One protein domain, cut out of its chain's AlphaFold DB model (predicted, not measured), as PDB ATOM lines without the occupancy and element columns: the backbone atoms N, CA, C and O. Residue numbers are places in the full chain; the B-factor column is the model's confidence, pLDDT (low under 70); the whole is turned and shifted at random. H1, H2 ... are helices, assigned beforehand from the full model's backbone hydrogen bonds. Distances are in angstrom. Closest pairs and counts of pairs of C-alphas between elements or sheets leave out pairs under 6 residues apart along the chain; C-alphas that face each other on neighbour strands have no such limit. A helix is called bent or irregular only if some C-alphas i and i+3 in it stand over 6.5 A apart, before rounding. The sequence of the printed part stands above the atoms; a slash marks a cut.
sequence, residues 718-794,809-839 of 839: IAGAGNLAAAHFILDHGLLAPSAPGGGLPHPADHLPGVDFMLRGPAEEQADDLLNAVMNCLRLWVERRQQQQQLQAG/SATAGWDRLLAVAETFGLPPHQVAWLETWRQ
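What this domain is: This is residues 718 to 794 and 809 to 839 of the 839 residues of an uncharacterized protein of Chlamydomonas schloesseri (UniProt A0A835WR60). One long helix, H3, runs through the middle, with a helical hairpin, H4 and H5, along one side and short H1 on the other side; residues 787 to 794, of which 787 to 792 belong to H3, stick out. H3, H4 and H5 make a loose up-and-down bundle, each running against the one before it. A long stretch with no named element, residues 733 to 754, leads from H1 to the small H2. The printed part has 108 residues with five named helices, H1 to H5 in chain order, and no named strand: all helix, compact, radius of gyration of the C-alphas 14.5 A, spans 47 by 31 by 25 A.

Where its parts are: H1 is residues 724 to 732, beginning at C-alpha 724 (492.144, 271.987, 678.030). H2 is residues 755 to 758. H3, residues 765 to 792, is 41.9 A long; it is neither bent nor irregular, but only just: C-alphas 765 and 768 are 6.2 A apart. H4, residues 809 to 824, is 22.9 A long. H5, residues 828 to 838, is 14.8 A long and ends at C-alpha 838 (497.220, 270.186, 698.104).

How they stand to each other: H3 and H4 are close but not clearly touching, closest at the C-alphas of Leu 771 and Phe 824, 7.1 A, at a shallow tilt of 10 degrees, opposite ways. H3 and H5 are also close but not clearly touching, closest at the C-alphas of Val 782 and Trp 837, 7.9 A. The hairpin H4 and H5 touch, H4 with residues 814 to 821 alone; the closest C-alphas, of Ala 821 and Val 831, are 6.8 A apart. H1 touches H3 at residues 776 to 780 alone, closest at the C-alphas of Leu 724 and Leu 780, 6.9 A; the tilt of 38 degrees is only just steep. H2 touches no helix. Every O i to N i+4 pair is within hydrogen-bond range in H1, H4 and H5, and 23 of 24 are in H3; H2 is too short for such a pair.

The domain as a whole: The C-alphas farthest apart, of Ala 763 and Gly 794, are 48.0 A apart. Residues 795 to 808 are not printed, and C-alphas 794 and 809 are 20.4 A apart across the cut. The link from H1 to H2 is long. Mean pLDDT of the printed part is 73.2; residues 739 to 744, 752 to 769, 792 to 794 and 809 to 811 are under 70.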
ATOM      1  N   ILE A 718     499.069 275.222 674.422       86.25
ATOM      2  CA  ILE A 718     497.670 274.822 674.183       86.25
ATOM      3  C   ILE A 718     496.840 274.922 675.471       86.25
ATOM      4  O   ILE A 718     495.729 275.461 675.466       86.25
ATOM      5  N   ALA A 719     497.388 274.435 676.589       87.75
ATOM      6  CA  ALA A 719     496.757 274.566 677.898       87.75
ATOM      7  C   ALA A 719     496.635 276.042 678.309       87.75
ATOM      8  O   ALA A 719     495.559 276.470 678.722       87.75
ATOM      9  N   GLY A 720     497.697 276.830 678.127       82.38
ATOM     10  CA  GLY A 720     497.743 278.260 678.421       82.38
ATOM     11  C   GLY A 720     496.710 279.065 677.633       82.38
ATOM     12  O   GLY A 720     495.979 279.859 678.224       82.38
ATOM     13  N   ALA A 721     496.545 278.770 676.338       79.69
ATOM     14  CA  ALA A 721     495.488 279.329 675.491       79.69
ATOM     15  C   ALA A 721     494.068 278.993 675.997       79.69
ATOM     16  O   ALA A 721     493.094 279.648 675.627       79.69
ATOM     17  N   GLY A 722     493.937 277.990 676.871       86.19
ATOM     18  CA  GLY A 722     492.689 277.588 677.513       86.19
ATOM     19  C   GLY A 722     491.990 276.410 676.837       86.19
ATOM     20  O   GLY A 722     490.877 276.068 677.245       86.19
ATOM     21  N   ASN A 723     492.604 275.756 675.842       89.88
ATOM     22  CA  ASN A 723     492.039 274.563 675.207       89.88
ATOM     23  C   ASN A 723     492.409 273.285 675.969       89.88
ATOM     24  O   ASN A 723     493.132 272.417 675.473       89.88
ATOM     25  N   LEU A 724     491.875 273.152 677.185       92.62
ATOM     26  CA  LEU A 724     492.144 271.987 678.030       92.62
ATOM     27  C   LEU A 724     491.655 270.691 677.369       92.62
ATOM     28  O   LEU A 724     492.313 269.670 677.509       92.62
ATOM     29  N   ALA A 725     490.574 270.722 676.580       93.81
ATOM     30  CA  ALA A 725     490.123 269.543 675.828       93.81
ATOM     31  C   ALA A 725     491.182 269.011 674.851       93.81
ATOM     32  O   ALA A 725     491.412 267.805 674.810       93.81
ATOM     33  N   ALA A 726     491.824 269.890 674.074       93.25
ATOM     34  CA  ALA A 726     492.884 269.485 673.152       93.25
ATOM     35  C   ALA A 726     494.112 268.974 673.917       93.25
ATOM     36  O   ALA A 726     494.659 267.929 673.573       93.25
ATOM     37  N   ALA A 727     494.489 269.643 675.011       92.75
ATOM     38  CA  ALA A 727     495.580 269.185 675.867       92.75
ATOM     39  C   ALA A 727     495.288 267.809 676.496       92.75
ATOM     40  O   ALA A 727     496.152 266.929 676.520       92.75
ATOM     41  N   HIS A 728     494.053 267.576 676.951       92.00
ATOM     42  CA  HIS A 728     493.622 266.265 677.420       92.00
ATOM     43  C   HIS A 728     493.698 265.228 676.300       92.00
ATOM     44  O   HIS A 728     494.310 264.184 676.503       92.00
ATOM     45  N   PHE A 729     493.173 265.542 675.117       93.44
ATOM     46  CA  PHE A 729     493.210 264.658 673.956       93.44
ATOM     47  C   PHE A 729     494.641 264.225 673.598       93.44
ATOM     48  O   PHE A 729     494.880 263.029 673.445       93.44
ATOM     49  N   ILE A 730     495.592 265.164 673.538       92.56
ATOM     50  CA  ILE A 730     497.015 264.891 673.258       92.56
ATOM     51  C   ILE A 730     497.592 263.896 674.271       92.56
ATOM     52  O   ILE A 730     498.244 262.922 673.893       92.56
ATOM     53  N   LEU A 731     497.314 264.112 675.559       90.19
ATOM     54  CA  LEU A 731     497.789 263.246 676.636       90.19
ATOM     55  C   LEU A 731     497.124 261.860 676.618       90.19
ATOM     56  O   LEU A 731     497.812 260.861 676.809       90.19
ATOM     57  N   ASP A 732     495.816 261.783 676.366       90.12
ATOM     58  CA  ASP A 732     495.063 260.520 676.348       90.12
ATOM     59  C   ASP A 732     495.441 259.625 675.159       90.12
ATOM     60  O   ASP A 732     495.388 258.401 675.271       90.12
ATOM     61  N   HIS A 733     495.847 260.223 674.036       89.75
ATOM     62  CA  HIS A 733     496.258 259.502 672.827       89.75
ATOM     63  C   HIS A 733     497.771 259.259 672.750       89.75
ATOM     64  O   HIS A 733     498.242 258.677 671.775       89.75
ATOM     65  N   GLY A 734     498.542 259.674 673.764       88.12
ATOM     66  CA  GLY A 734     499.992 259.471 673.796       88.12
ATOM     67  C   GLY A 734     500.746 260.247 672.714       88.12
ATOM     68  O   GLY A 734     501.799 259.801 672.272       88.12
ATOM     69  N   LEU A 735     500.213 261.396 672.289       90.38
ATOM     70  CA  LEU A 735     500.800 262.243 671.245       90.38
ATOM     71  C   LEU A 735     501.907 263.166 671.782       90.38
ATOM     72  O   LEU A 735     502.468 263.950 671.030       90.38
ATOM     73  N   LEU A 736     502.226 263.109 673.076       88.88
ATOM     74  CA  LEU A 736     503.319 263.884 673.659       88.88
ATOM     75  C   LEU A 736     504.661 263.199 673.377       88.88
ATOM     76  O   LEU A 736     504.849 262.029 673.722       88.88
ATOM     77  N   ALA A 737     505.611 263.939 672.809       85.25
ATOM     78  CA  ALA A 737     506.963 263.461 672.579       85.25
ATOM     79  C   ALA A 737     507.606 262.992 673.904       85.25
ATOM     80  O   ALA A 737     507.435 263.634 674.950       85.25
ATOM     81  N   PRO A 738     508.357 261.875 673.898       72.00
ATOM     82  CA  PRO A 738     508.950 261.325 675.107       72.00
ATOM     83  C   PRO A 738     509.929 262.327 675.728       72.00
ATOM     84  O   PRO A 738     511.012 262.586 675.207       72.00
ATOM     85  N   SER A 739     509.552 262.873 676.882       57.56
ATOM     86  CA  SER A 739     510.484 263.578 677.761       57.56
ATOM     87  C   SER A 739     511.410 262.548 678.433       57.56
ATOM     88  O   SER A 739     511.026 261.388 678.565       57.56
ATOM     89  N   ALA A 740     512.629 262.962 678.804       51.62
ATOM     90  CA  ALA A 740     513.719 262.193 679.440       51.62
ATOM     91  C   ALA A 740     513.308 260.938 680.269       51.62
ATOM     92  O   ALA A 740     512.231 260.912 680.862       51.62
ATOM     93  N   PRO A 741     514.168 259.896 680.378       40.56
ATOM     94  CA  PRO A 741     513.786 258.562 680.863       40.56
ATOM     95  C   PRO A 741     513.072 258.605 682.224       40.56
ATOM     96  O   PRO A 741     513.690 258.856 683.255       40.56
ATOM     97  N   GLY A 742     511.754 258.369 682.207       51.84
ATOM     98  CA  GLY A 742     510.884 258.485 683.384       51.84
ATOM     99  C   GLY A 742     509.379 258.567 683.088       51.84
ATOM    100  O   GLY A 742     508.588 258.289 683.983       51.84
ATOM    101  N   GLY A 743     508.963 258.900 681.858       55.06
ATOM    102  CA  GLY A 743     507.577 258.729 681.375       55.06
ATOM    103  C   GLY A 743     506.484 259.543 682.090       55.06
ATOM    104  O   GLY A 743     505.301 259.289 681.877       55.06
ATOM    105  N   GLY A 744     506.851 260.493 682.954       65.94
ATOM    106  CA  GLY A 744     505.914 261.357 683.674       65.94
ATOM    107  C   GLY A 744     505.538 262.614 682.887       65.94
ATOM    108  O   GLY A 744     506.306 263.077 682.047       65.94
ATOM    109  N   LEU A 745     504.372 263.193 683.198       77.88
ATOM    110  CA  LEU A 745     503.964 264.507 682.687       77.88
ATOM    111  C   LEU A 745     505.040 265.551 683.066       77.88
ATOM    112  O   LEU A 745     505.367 265.639 684.258       77.88
ATOM    113  N   PRO A 746     505.591 266.326 682.109       79.12
ATOM    114  CA  PRO A 746     506.591 267.353 682.401       79.12
ATOM    115  C   PRO A 746     506.045 268.367 683.414       79.12
ATOM    116  O   PRO A 746     504.838 268.580 683.512       79.12
ATOM    117  N   HIS A 747     506.914 268.985 684.212       80.31
ATOM    118  CA  HIS A 747     506.462 269.989 685.171       80.31
ATOM    119  C   HIS A 747     506.261 271.333 684.449       80.31
ATOM    120  O   HIS A 747     507.157 271.747 683.712       80.31
ATOM    121  N   PRO A 748     505.145 272.058 684.668       77.56
ATOM    122  CA  PRO A 748     504.870 273.302 683.950       77.56
ATOM    123  C   PRO A 748     505.986 274.338 684.148       77.56
ATOM    124  O   PRO A 748     506.386 274.981 683.191       77.56
ATOM    125  N   ALA A 749     506.575 274.441 685.346       74.19
ATOM    126  CA  ALA A 749     507.689 275.366 685.630       74.19
ATOM    127  C   ALA A 749     508.869 275.310 684.639       74.19
ATOM    128  O   ALA A 749     509.569 276.305 684.496       74.19
ATOM    129  N   ASP A 750     509.106 274.163 684.000       75.06
ATOM    130  CA  ASP A 750     510.233 273.976 683.080       75.06
ATOM    131  C   ASP A 750     509.945 274.530 681.672       75.06
ATOM    132  O   ASP A 750     510.865 274.734 680.886       75.06
ATOM    133  N   HIS A 751     508.670 274.781 681.361       71.94
ATOM    134  CA  HIS A 751     508.179 275.048 680.006       71.94
ATOM    135  C   HIS A 751     507.074 276.119 679.955       71.94
ATOM    136  O   HIS A 751     506.453 276.305 678.910       71.94
ATOM    137  N   LEU A 752     506.772 276.794 681.073       69.12
ATOM    138  CA  LEU A 752     505.718 277.804 681.119       69.12
ATOM    139  C   LEU A 752     506.056 278.949 680.146       69.12
ATOM    140  O   LEU A 752     507.152 279.518 680.231       69.12
ATOM    141  N   PRO A 753     505.123 279.321 679.252       51.91
ATOM    142  CA  PRO A 753     505.323 280.416 678.315       51.91
ATOM    143  C   PRO A 753     505.477 281.709 679.118       51.91
ATOM    144  O   PRO A 753     504.549 282.127 679.799       51.91
ATOM    145  N   GLY A 754     506.665 282.320 679.115       53.53
ATOM    146  CA  GLY A 754     506.881 283.567 679.857       53.53
ATOM    147  C   GLY A 754     508.307 283.854 680.311       53.53
ATOM    148  O   GLY A 754     508.617 285.015 680.565       53.53
ATOM    149  N   VAL A 755     509.198 282.859 680.369       48.47
ATOM    150  CA  VAL A 755     510.605 283.104 680.753       48.47
ATOM    151  C   VAL A 755     511.307 284.010 679.727       48.47
ATOM    152  O   VAL A 755     512.012 284.939 680.112       48.47
ATOM    153  N   ASP A 756     511.018 283.828 678.435       42.47
ATOM    154  CA  ASP A 756     511.562 284.663 677.350       42.47
ATOM    155  C   ASP A 756     510.787 285.984 677.144       42.47
ATOM    156  O   ASP A 756     511.355 287.002 676.745       42.47
ATOM    157  N   PHE A 757     509.489 286.004 677.473       40.56
ATOM    158  CA  PHE A 757     508.623 287.186 677.349       40.56
ATOM    159  C   PHE A 757     508.871 288.213 678.470       40.56
ATOM    160  O   PHE A 757     508.877 289.419 678.224       40.56
ATOM    161  N   MET A 758     509.183 287.750 679.689       36.81
ATOM    162  CA  MET A 758     509.594 288.615 680.803       36.81
ATOM    163  C   MET A 758     510.893 289.383 680.517       36.81
ATOM    164  O   MET A 758     511.050 290.497 681.015       36.81
ATOM    165  N   LEU A 759     511.792 288.853 679.677       36.84
ATOM    166  CA  LEU A 759     513.036 289.536 679.287       36.84
ATOM    167  C   LEU A 759     512.812 290.725 678.333       36.84
ATOM    168  O   LEU A 759     513.710 291.555 678.195       36.84
ATOM    169  N   ARG A 760     511.631 290.851 677.706       38.44
ATOM    170  CA  ARG A 760     511.278 291.990 676.830       38.44
ATOM    171  C   ARG A 760     510.332 293.013 677.466       38.44
ATOM    172  O   ARG A 760     510.114 294.054 676.859       38.44
ATOM    173  N   GLY A 761     509.856 292.766 678.690       30.70
ATOM    174  CA  GLY A 761     508.989 293.674 679.448       30.70
ATOM    175  C   GLY A 761     507.574 293.764 678.861       30.70
ATOM    176  O   GLY A 761     507.378 294.476 677.879       30.70
ATOM    177  N   PRO A 762     506.570 293.077 679.431       37.62
ATOM    178  CA  PRO A 762     505.211 293.170 678.915       37.62
ATOM    179  C   PRO A 762     504.581 294.536 679.210       37.62
ATOM    180  O   PRO A 762     504.825 295.139 680.258       37.62
ATOM    181  N   ALA A 763     503.711 294.988 678.305       48.47
ATOM    182  CA  ALA A 763     502.703 295.994 678.630       48.47
ATOM    183  C   ALA A 763     501.721 295.402 679.664       48.47
ATOM    184  O   ALA A 763     501.430 294.208 679.616       48.47
ATOM    185  N   GLU A 764     501.197 296.215 680.591       47.06
ATOM    186  CA  GLU A 764     500.360 295.760 681.726       47.06
ATOM    187  C   GLU A 764     499.179 294.851 681.326       47.06
ATOM    188  O   GLU A 764     498.795 293.979 682.098       47.06
ATOM    189  N   GLU A 765     498.636 294.995 680.115       43.94
ATOM    190  CA  GLU A 765     497.505 294.201 679.616       43.94
ATOM    191  C   GLU A 765     497.845 292.726 679.340       43.94
ATOM    192  O   GLU A 765     496.998 291.854 679.510       43.94
ATOM    193  N   GLN A 766     499.097 292.420 678.995       52.28
ATOM    194  CA  GLN A 766     499.545 291.048 678.728       52.28
ATOM    195  C   GLN A 766     499.771 290.251 680.025       52.28
ATOM    196  O   GLN A 766     499.914 289.029 679.990       52.28
ATOM    197  N   ALA A 767     499.805 290.928 681.179       57.59
ATOM    198  CA  ALA A 767     500.022 290.285 682.468       57.59
ATOM    199  C   ALA A 767     498.814 289.441 682.911       57.59
ATOM    200  O   ALA A 767     499.014 288.356 683.452       57.59
ATOM    201  N   ASP A 768     497.582 289.895 682.661       58.41
ATOM    202  CA  ASP A 768     496.366 289.167 683.058       58.41
ATOM    203  C   ASP A 768     496.163 287.906 682.205       58.41
ATOM    204  O   ASP A 768     495.836 286.833 682.721       58.41
ATOM    205  N   ASP A 769     496.418 288.003 680.899       63.22
ATOM    206  CA  ASP A 769     496.354 286.860 679.984       63.22
ATOM    207  C   ASP A 769     497.431 285.819 680.319       63.22
ATOM    208  O   ASP A 769     497.154 284.617 680.314       63.22
ATOM    209  N   LEU A 770     498.623 286.268 680.728       70.19
ATOM    210  CA  LEU A 770     499.684 285.391 681.216       70.19
ATOM    211  C   LEU A 770     499.291 284.667 682.514       70.19
ATOM    212  O   LEU A 770     499.522 283.466 682.628       70.19
ATOM    213  N   LEU A 771     498.684 285.353 683.488       73.75
ATOM    214  CA  LEU A 771     498.241 284.714 684.738       73.75
ATOM    215  C   LEU A 771     497.144 283.676 684.480       73.75
ATOM    216  O   LEU A 771     497.196 282.577 685.037       73.75
ATOM    217  N   ASN A 772     496.193 283.986 683.594       75.94
ATOM    218  CA  ASN A 772     495.182 283.026 683.156       75.94
ATOM    219  C   ASN A 772     495.827 281.812 682.476       75.94
ATOM    220  O   ASN A 772     495.464 280.677 682.785       75.94
ATOM    221  N   ALA A 773     496.816 282.033 681.605       79.19
ATOM    222  CA  ALA A 773     497.549 280.956 680.949       79.19
ATOM    223  C   ALA A 773     498.288 280.065 681.958       79.19
ATOM    224  O   ALA A 773     498.145 278.843 681.918       79.19
ATOM    225  N   VAL A 774     499.003 280.665 682.917       80.25
ATOM    226  CA  VAL A 774     499.661 279.934 684.011       80.25
ATOM    227  C   VAL A 774     498.633 279.106 684.778       80.25
ATOM    228  O   VAL A 774     498.825 277.903 684.936       80.25
ATOM    229  N   MET A 775     497.510 279.700 685.190       83.94
ATOM    230  CA  MET A 775     496.458 278.986 685.918       83.94
ATOM    231  C   MET A 775     495.858 277.824 685.130       83.94
ATOM    232  O   MET A 775     495.593 276.774 685.715       83.94
ATOM    233  N   ASN A 776     495.670 277.965 683.819       87.44
ATOM    234  CA  ASN A 776     495.189 276.874 682.974       87.44
ATOM    235  C   ASN A 776     496.192 275.709 682.921       87.44
ATOM    236  O   ASN A 776     495.794 274.550 683.052       87.44
ATOM    237  N   CYS A 777     497.492 276.004 682.819       87.38
ATOM    238  CA  CYS A 777     498.551 274.996 682.902       87.38
ATOM    239  C   CYS A 777     498.567 274.294 684.269       87.38
ATOM    240  O   CYS A 777     498.649 273.066 684.335       87.38
ATOM    241  N   LEU A 778     498.453 275.053 685.365       86.38
ATOM    242  CA  LEU A 778     498.434 274.478 686.711       86.38
ATOM    243  C   LEU A 778     497.222 273.559 686.917       86.38
ATOM    244  O   LEU A 778     497.385 272.463 687.451       86.38
ATOM    245  N   ARG A 779     496.033 273.950 686.439       87.75
ATOM    246  CA  ARG A 779     494.820 273.110 686.480       87.75
ATOM    247  C   ARG A 779     495.020 271.783 685.771       87.75
ATOM    248  O   ARG A 779     494.823 270.742 686.389       87.75
ATOM    249  N   LEU A 780     495.472 271.822 684.515       89.50
ATOM    250  CA  LEU A 780     495.714 270.611 683.732       89.50
ATOM    251  C   LEU A 780     496.671 269.663 684.465       89.50
ATOM    252  O   LEU A 780     496.442 268.453 684.518       89.50
ATOM    253  N   TRP A 781     497.740 270.210 685.050       88.12
ATOM    254  CA  TRP A 781     498.711 269.421 685.800       88.12
ATOM    255  C   TRP A 781     498.093 268.768 687.044       88.12
ATOM    256  O   TRP A 781     498.290 267.570 687.263       88.12
ATOM    257  N   VAL A 782     497.331 269.531 687.840       85.75
ATOM    258  CA  VAL A 782     496.665 269.042 689.061       85.75
ATOM    259  C   VAL A 782     495.658 267.942 688.725       85.75
ATOM    260  O   VAL A 782     495.707 266.862 689.318       85.75
ATOM    261  N   GLU A 783     494.804 268.166 687.726       86.62
ATOM    262  CA  GLU A 783     493.789 267.204 687.283       86.62
ATOM    263  C   GLU A 783     494.422 265.890 686.803       86.62
ATOM    264  O   GLU A 783     494.006 264.799 687.205       86.62
ATOM    265  N   ARG A 784     495.489 265.966 685.996       85.88
ATOM    266  CA  ARG A 784     496.195 264.774 685.497       85.88
ATOM    267  C   ARG A 784     496.896 263.993 686.599       85.88
ATOM    268  O   ARG A 784     496.846 262.762 686.595       85.88
ATOM    269  N   ARG A 785     497.509 264.680 687.563       80.06
ATOM    270  CA  ARG A 785     498.099 264.048 688.753       80.06
ATOM    271  C   ARG A 785     497.046 263.312 689.574       80.06
ATOM    272  O   ARG A 785     497.284 262.171 689.967       80.06
ATOM    273  N   GLN A 786     495.886 263.922 689.795       79.31
ATOM    274  CA  GLN A 786     494.801 263.290 690.539       79.31
ATOM    275  C   GLN A 786     494.278 262.045 689.814       79.31
ATOM    276  O   GLN A 786     494.112 260.993 690.431       79.31
ATOM    277  N   GLN A 787     494.080 262.127 688.497       80.44
ATOM    278  CA  GLN A 787     493.645 260.989 687.692       80.44
ATOM    279  C   GLN A 787     494.654 259.829 687.756       80.44
ATOM    280  O   GLN A 787     494.262 258.677 687.928       80.44
ATOM    281  N   GLN A 788     495.958 260.122 687.689       76.94
ATOM    282  CA  GLN A 788     497.014 259.118 687.856       76.94
ATOM    283  C   GLN A 788     496.988 258.474 689.248       76.94
ATOM    284  O   GLN A 788     497.086 257.254 689.352       76.94
ATOM    285  N   GLN A 789     496.803 259.263 690.312       74.12
ATOM    286  CA  GLN A 789     496.678 258.741 691.677       74.12
ATOM    287  C   GLN A 789     495.433 257.863 691.850       74.12
ATOM    288  O   GLN A 789     495.515 256.810 692.475       74.12
ATOM    289  N   GLN A 790     494.295 258.244 691.265       75.62
ATOM    290  CA  GLN A 790     493.071 257.436 691.290       75.62
ATOM    291  C   GLN A 790     493.245 256.106 690.545       75.62
ATOM    292  O   GLN A 790     492.805 255.066 691.035       75.62
ATOM    293  N   LEU A 791     493.925 256.115 689.392       73.00
ATOM    294  CA  LEU A 791     494.264 254.900 688.643       73.00
ATOM    295  C   LEU A 791     495.213 253.990 689.438       73.00
ATOM    296  O   LEU A 791     495.039 252.771 689.435       73.00
ATOM    297  N   GLN A 792     496.176 254.571 690.160       66.19
ATOM    298  CA  GLN A 792     497.092 253.844 691.043       66.19
ATOM    299  C   GLN A 792     496.418 253.336 692.328       66.19
ATOM    300  O   GLN A 792     496.837 252.316 692.856       66.19
ATOM    301  N   ALA A 793     495.360 253.991 692.816       61.34
ATOM    302  CA  ALA A 793     494.588 253.582 693.995       61.34
ATOM    303  C   ALA A 793     493.473 252.553 693.695       61.34
ATOM    304  O   ALA A 793     492.734 252.156 694.598       61.34
ATOM    305  N   GLY A 794     493.329 252.115 692.438       55.72
ATOM    306  CA  GLY A 794     492.360 251.094 692.032       55.72
ATOM    307  C   GLY A 794     492.601 249.718 692.688       55.72
ATOM    308  O   GLY A 794     493.683 249.444 693.207       55.72
ATOM    309  N   SER A 809     508.264 262.992 696.763       58.41
ATOM    310  CA  SER A 809     508.176 263.473 695.374       58.41
ATOM    311  C   SER A 809     506.874 264.240 695.115       58.41
ATOM    312  O   SER A 809     506.858 265.237 694.391       58.41
ATOM    313  N   ALA A 810     505.772 263.819 695.748       60.78
ATOM    314  CA  ALA A 810     504.503 264.537 695.684       60.78
ATOM    315  C   ALA A 810     504.587 265.899 696.388       60.78
ATOM    316  O   ALA A 810     504.198 266.902 695.795       60.78
ATOM    317  N   THR A 811     505.154 265.959 697.599       66.50
ATOM    318  CA  THR A 811     505.345 267.227 698.323       66.50
ATOM    319  C   THR A 811     506.284 268.173 697.581       66.50
ATOM    320  O   THR A 811     505.942 269.338 697.416       66.50
ATOM    321  N   ALA A 812     507.396 267.668 697.033       70.06
ATOM    322  CA  ALA A 812     508.331 268.482 696.254       70.06
ATOM    323  C   ALA A 812     507.690 269.077 694.984       70.06
ATOM    324  O   ALA A 812     507.997 270.206 694.611       70.06
ATOM    325  N   GLY A 813     506.779 268.343 694.332       74.31
ATOM    326  CA  GLY A 813     506.004 268.858 693.198       74.31
ATOM    327  C   GLY A 813     505.048 269.989 693.592       74.31
ATOM    328  O   GLY A 813     505.002 271.012 692.917       74.31
ATOM    329  N   TRP A 814     504.329 269.842 694.709       79.06
ATOM    330  CA  TRP A 814     503.430 270.883 695.225       79.06
ATOM    331  C   TRP A 814     504.171 272.140 695.689       79.06
ATOM    332  O   TRP A 814     503.724 273.249 695.409       79.06
ATOM    333  N   ASP A 815     505.324 271.989 696.340       79.62
ATOM    334  CA  ASP A 815     506.148 273.134 696.740       79.62
ATOM    335  C   ASP A 815     506.693 273.878 695.506       79.62
ATOM    336  O   ASP A 815     506.725 275.108 695.477       79.62
ATOM    337  N   ARG A 816     507.037 273.149 694.433       80.56
ATOM    338  CA  ARG A 816     507.450 273.742 693.152       80.56
ATOM    339  C   ARG A 816     506.303 274.478 692.450       80.56
ATOM    340  O   ARG A 816     506.545 275.520 691.847       80.56
ATOM    341  N   LEU A 817     505.069 273.981 692.543       79.00
ATOM    342  CA  LEU A 817     503.873 274.674 692.046       79.00
ATOM    343  C   LEU A 817     503.599 275.984 692.790       79.00
ATOM    344  O   LEU A 817     503.310 276.995 692.155       79.00
ATOM    345  N   LEU A 818     503.705 275.976 694.119       80.31
ATOM    346  CA  LEU A 818     503.525 277.184 694.926       80.31
ATOM    347  C   LEU A 818     504.624 278.212 694.634       80.31
ATOM    348  O   LEU A 818     504.322 279.388 694.466       80.31
ATOM    349  N   ALA A 819     505.869 277.773 694.434       79.06
ATOM    350  CA  ALA A 819     506.952 278.661 694.009       79.06
ATOM    351  C   ALA A 819     506.678 279.305 692.636       79.06
ATOM    352  O   ALA A 819     506.952 280.490 692.443       79.06
ATOM    353  N   VAL A 820     506.104 278.560 691.683       75.12
ATOM    354  CA  VAL A 820     505.634 279.125 690.405       75.12
ATOM    355  C   VAL A 820     504.540 280.163 690.655       75.12
ATOM    356  O   VAL A 820     504.634 281.278 690.149       75.12
ATOM    357  N   ALA A 821     503.536 279.830 691.467       74.56
ATOM    358  CA  ALA A 821     502.440 280.734 691.799       74.56
ATOM    359  C   ALA A 821     502.933 282.061 692.402       74.56
ATOM    360  O   ALA A 821     502.497 283.135 691.982       74.56
ATOM    361  N   GLU A 822     503.888 281.991 693.328       74.69
ATOM    362  CA  GLU A 822     504.543 283.152 693.931       74.69
ATOM    363  C   GLU A 822     505.369 283.945 692.913       74.69
ATOM    364  O   GLU A 822     505.284 285.172 692.880       74.69
ATOM    365  N   THR A 823     506.119 283.261 692.041       73.56
ATOM    366  CA  THR A 823     506.976 283.892 691.021       73.56
ATOM    367  C   THR A 823     506.164 284.734 690.038       73.56
ATOM    368  O   THR A 823     506.551 285.856 689.715       73.56
ATOM    369  N   PHE A 824     505.023 284.217 689.576       72.19
ATOM    370  CA  PHE A 824     504.132 284.947 688.669       72.19
ATOM    371  C   PHE A 824     503.223 285.947 689.410       72.19
ATOM    372  O   PHE A 824     502.673 286.871 688.799       72.19
ATOM    373  N   GLY A 825     503.126 285.829 690.737       72.50
ATOM    374  CA  GLY A 825     502.328 286.705 691.586       72.50
ATOM    375  C   GLY A 825     500.834 286.419 691.481       72.50
ATOM    376  O   GLY A 825     500.047 287.363 691.411       72.50
ATOM    377  N   LEU A 826     500.441 285.141 691.464       74.75
ATOM    378  CA  LEU A 826     499.032 284.753 691.413       74.75
ATOM    379  C   LEU A 826     498.230 285.368 692.582       74.75
ATOM    380  O   LEU A 826     498.727 285.439 693.712       74.75
ATOM    381  N   PRO A 827     496.981 285.803 692.336       72.75
ATOM    382  CA  PRO A 827     496.052 286.247 693.364       72.75
ATOM    383  C   PRO A 827     495.914 285.248 694.530       72.75
ATOM    384  O   PRO A 827     495.779 284.044 694.297       72.75
ATOM    385  N   PRO A 828     495.830 285.710 695.790       72.12
ATOM    386  CA  PRO A 828     495.715 284.830 696.957       72.12
ATOM    387  C   PRO A 828     494.526 283.874 696.951       72.12
ATOM    388  O   PRO A 828     494.623 282.803 697.534       72.12
ATOM    389  N   HIS A 829     493.416 284.205 696.283       73.94
ATOM    390  CA  HIS A 829     492.304 283.263 696.135       73.94
ATOM    391  C   HIS A 829     492.655 282.090 695.195       73.94
ATOM    392  O   HIS A 829     492.218 280.969 695.438       73.94
ATOM    393  N   GLN A 830     493.485 282.314 694.168       80.88
ATOM    394  CA  GLN A 830     493.998 281.257 693.287       80.88
ATOM    395  C   GLN A 830     495.086 280.429 693.974       80.88
ATOM    396  O   GLN A 830     495.128 279.213 693.812       80.88
ATOM    397  N   VAL A 831     495.921 281.064 694.803       81.81
ATOM    398  CA  VAL A 831     496.867 280.346 695.674       81.81
ATOM    399  C   VAL A 831     496.110 279.488 696.690       81.81
ATOM    400  O   VAL A 831     496.400 278.306 696.817       81.81
ATOM    401  N   ALA A 832     495.078 280.028 697.342       81.50
ATOM    402  CA  ALA A 832     494.229 279.274 698.264       81.50
ATOM    403  C   ALA A 832     493.502 278.114 697.566       81.50
ATOM    404  O   ALA A 832     493.334 277.047 698.157       81.50
ATOM    405  N   TRP A 833     493.101 278.288 696.302       86.31
ATOM    406  CA  TRP A 833     492.595 277.191 695.479       86.31
ATOM    407  C   TRP A 833     493.657 276.091 695.331       86.31
ATOM    408  O   TRP A 833     493.376 274.947 695.676       86.31
ATOM    409  N   LEU A 834     494.896 276.423 694.938       83.75
ATOM    410  CA  LEU A 834     496.001 275.451 694.858       83.75
ATOM    411  C   LEU A 834     496.269 274.755 696.201       83.75
ATOM    412  O   LEU A 834     496.481 273.545 696.238       83.75
ATOM    413  N   GLU A 835     496.232 275.495 697.309       82.69
ATOM    414  CA  GLU A 835     496.401 274.940 698.655       82.69
ATOM    415  C   GLU A 835     495.256 274.006 699.056       82.69
ATOM    416  O   GLU A 835     495.504 272.990 699.700       82.69
ATOM    417  N   THR A 836     494.022 274.309 698.647       84.12
ATOM    418  CA  THR A 836     492.857 273.442 698.882       84.12
ATOM    419  C   THR A 836     493.016 272.106 698.160       84.12
ATOM    420  O   THR A 836     492.616 271.082 698.694       84.12
ATOM    421  N   TRP A 837     493.624 272.105 696.970       80.81
ATOM    422  CA  TRP A 837     493.927 270.881 696.221       80.81
ATOM    423  C   TRP A 837     495.156 270.122 696.735       80.81
ATOM    424  O   TRP A 837     495.296 268.929 696.465       80.81
ATOM    425  N   ARG A 838     496.062 270.804 697.445       80.81
ATOM    426  CA  ARG A 838     497.220 270.186 698.104       80.81
ATOM    427  C   ARG A 838     496.809 269.376 699.342       80.81
ATOM    428  O   ARG A 838     497.471 268.379 699.636       80.81
ATOM    429  N   GLN A 839     495.819 269.868 700.089       77.69
ATOM    430  CA  GLN A 839     495.266 269.246 701.302       77.69
ATOM    431  C   GLN A 839     494.417 268.024 700.957       77.69
ATOM    432  O   GLN A 839     494.520 267.034 701.719       77.69
TER     433      GLN A 839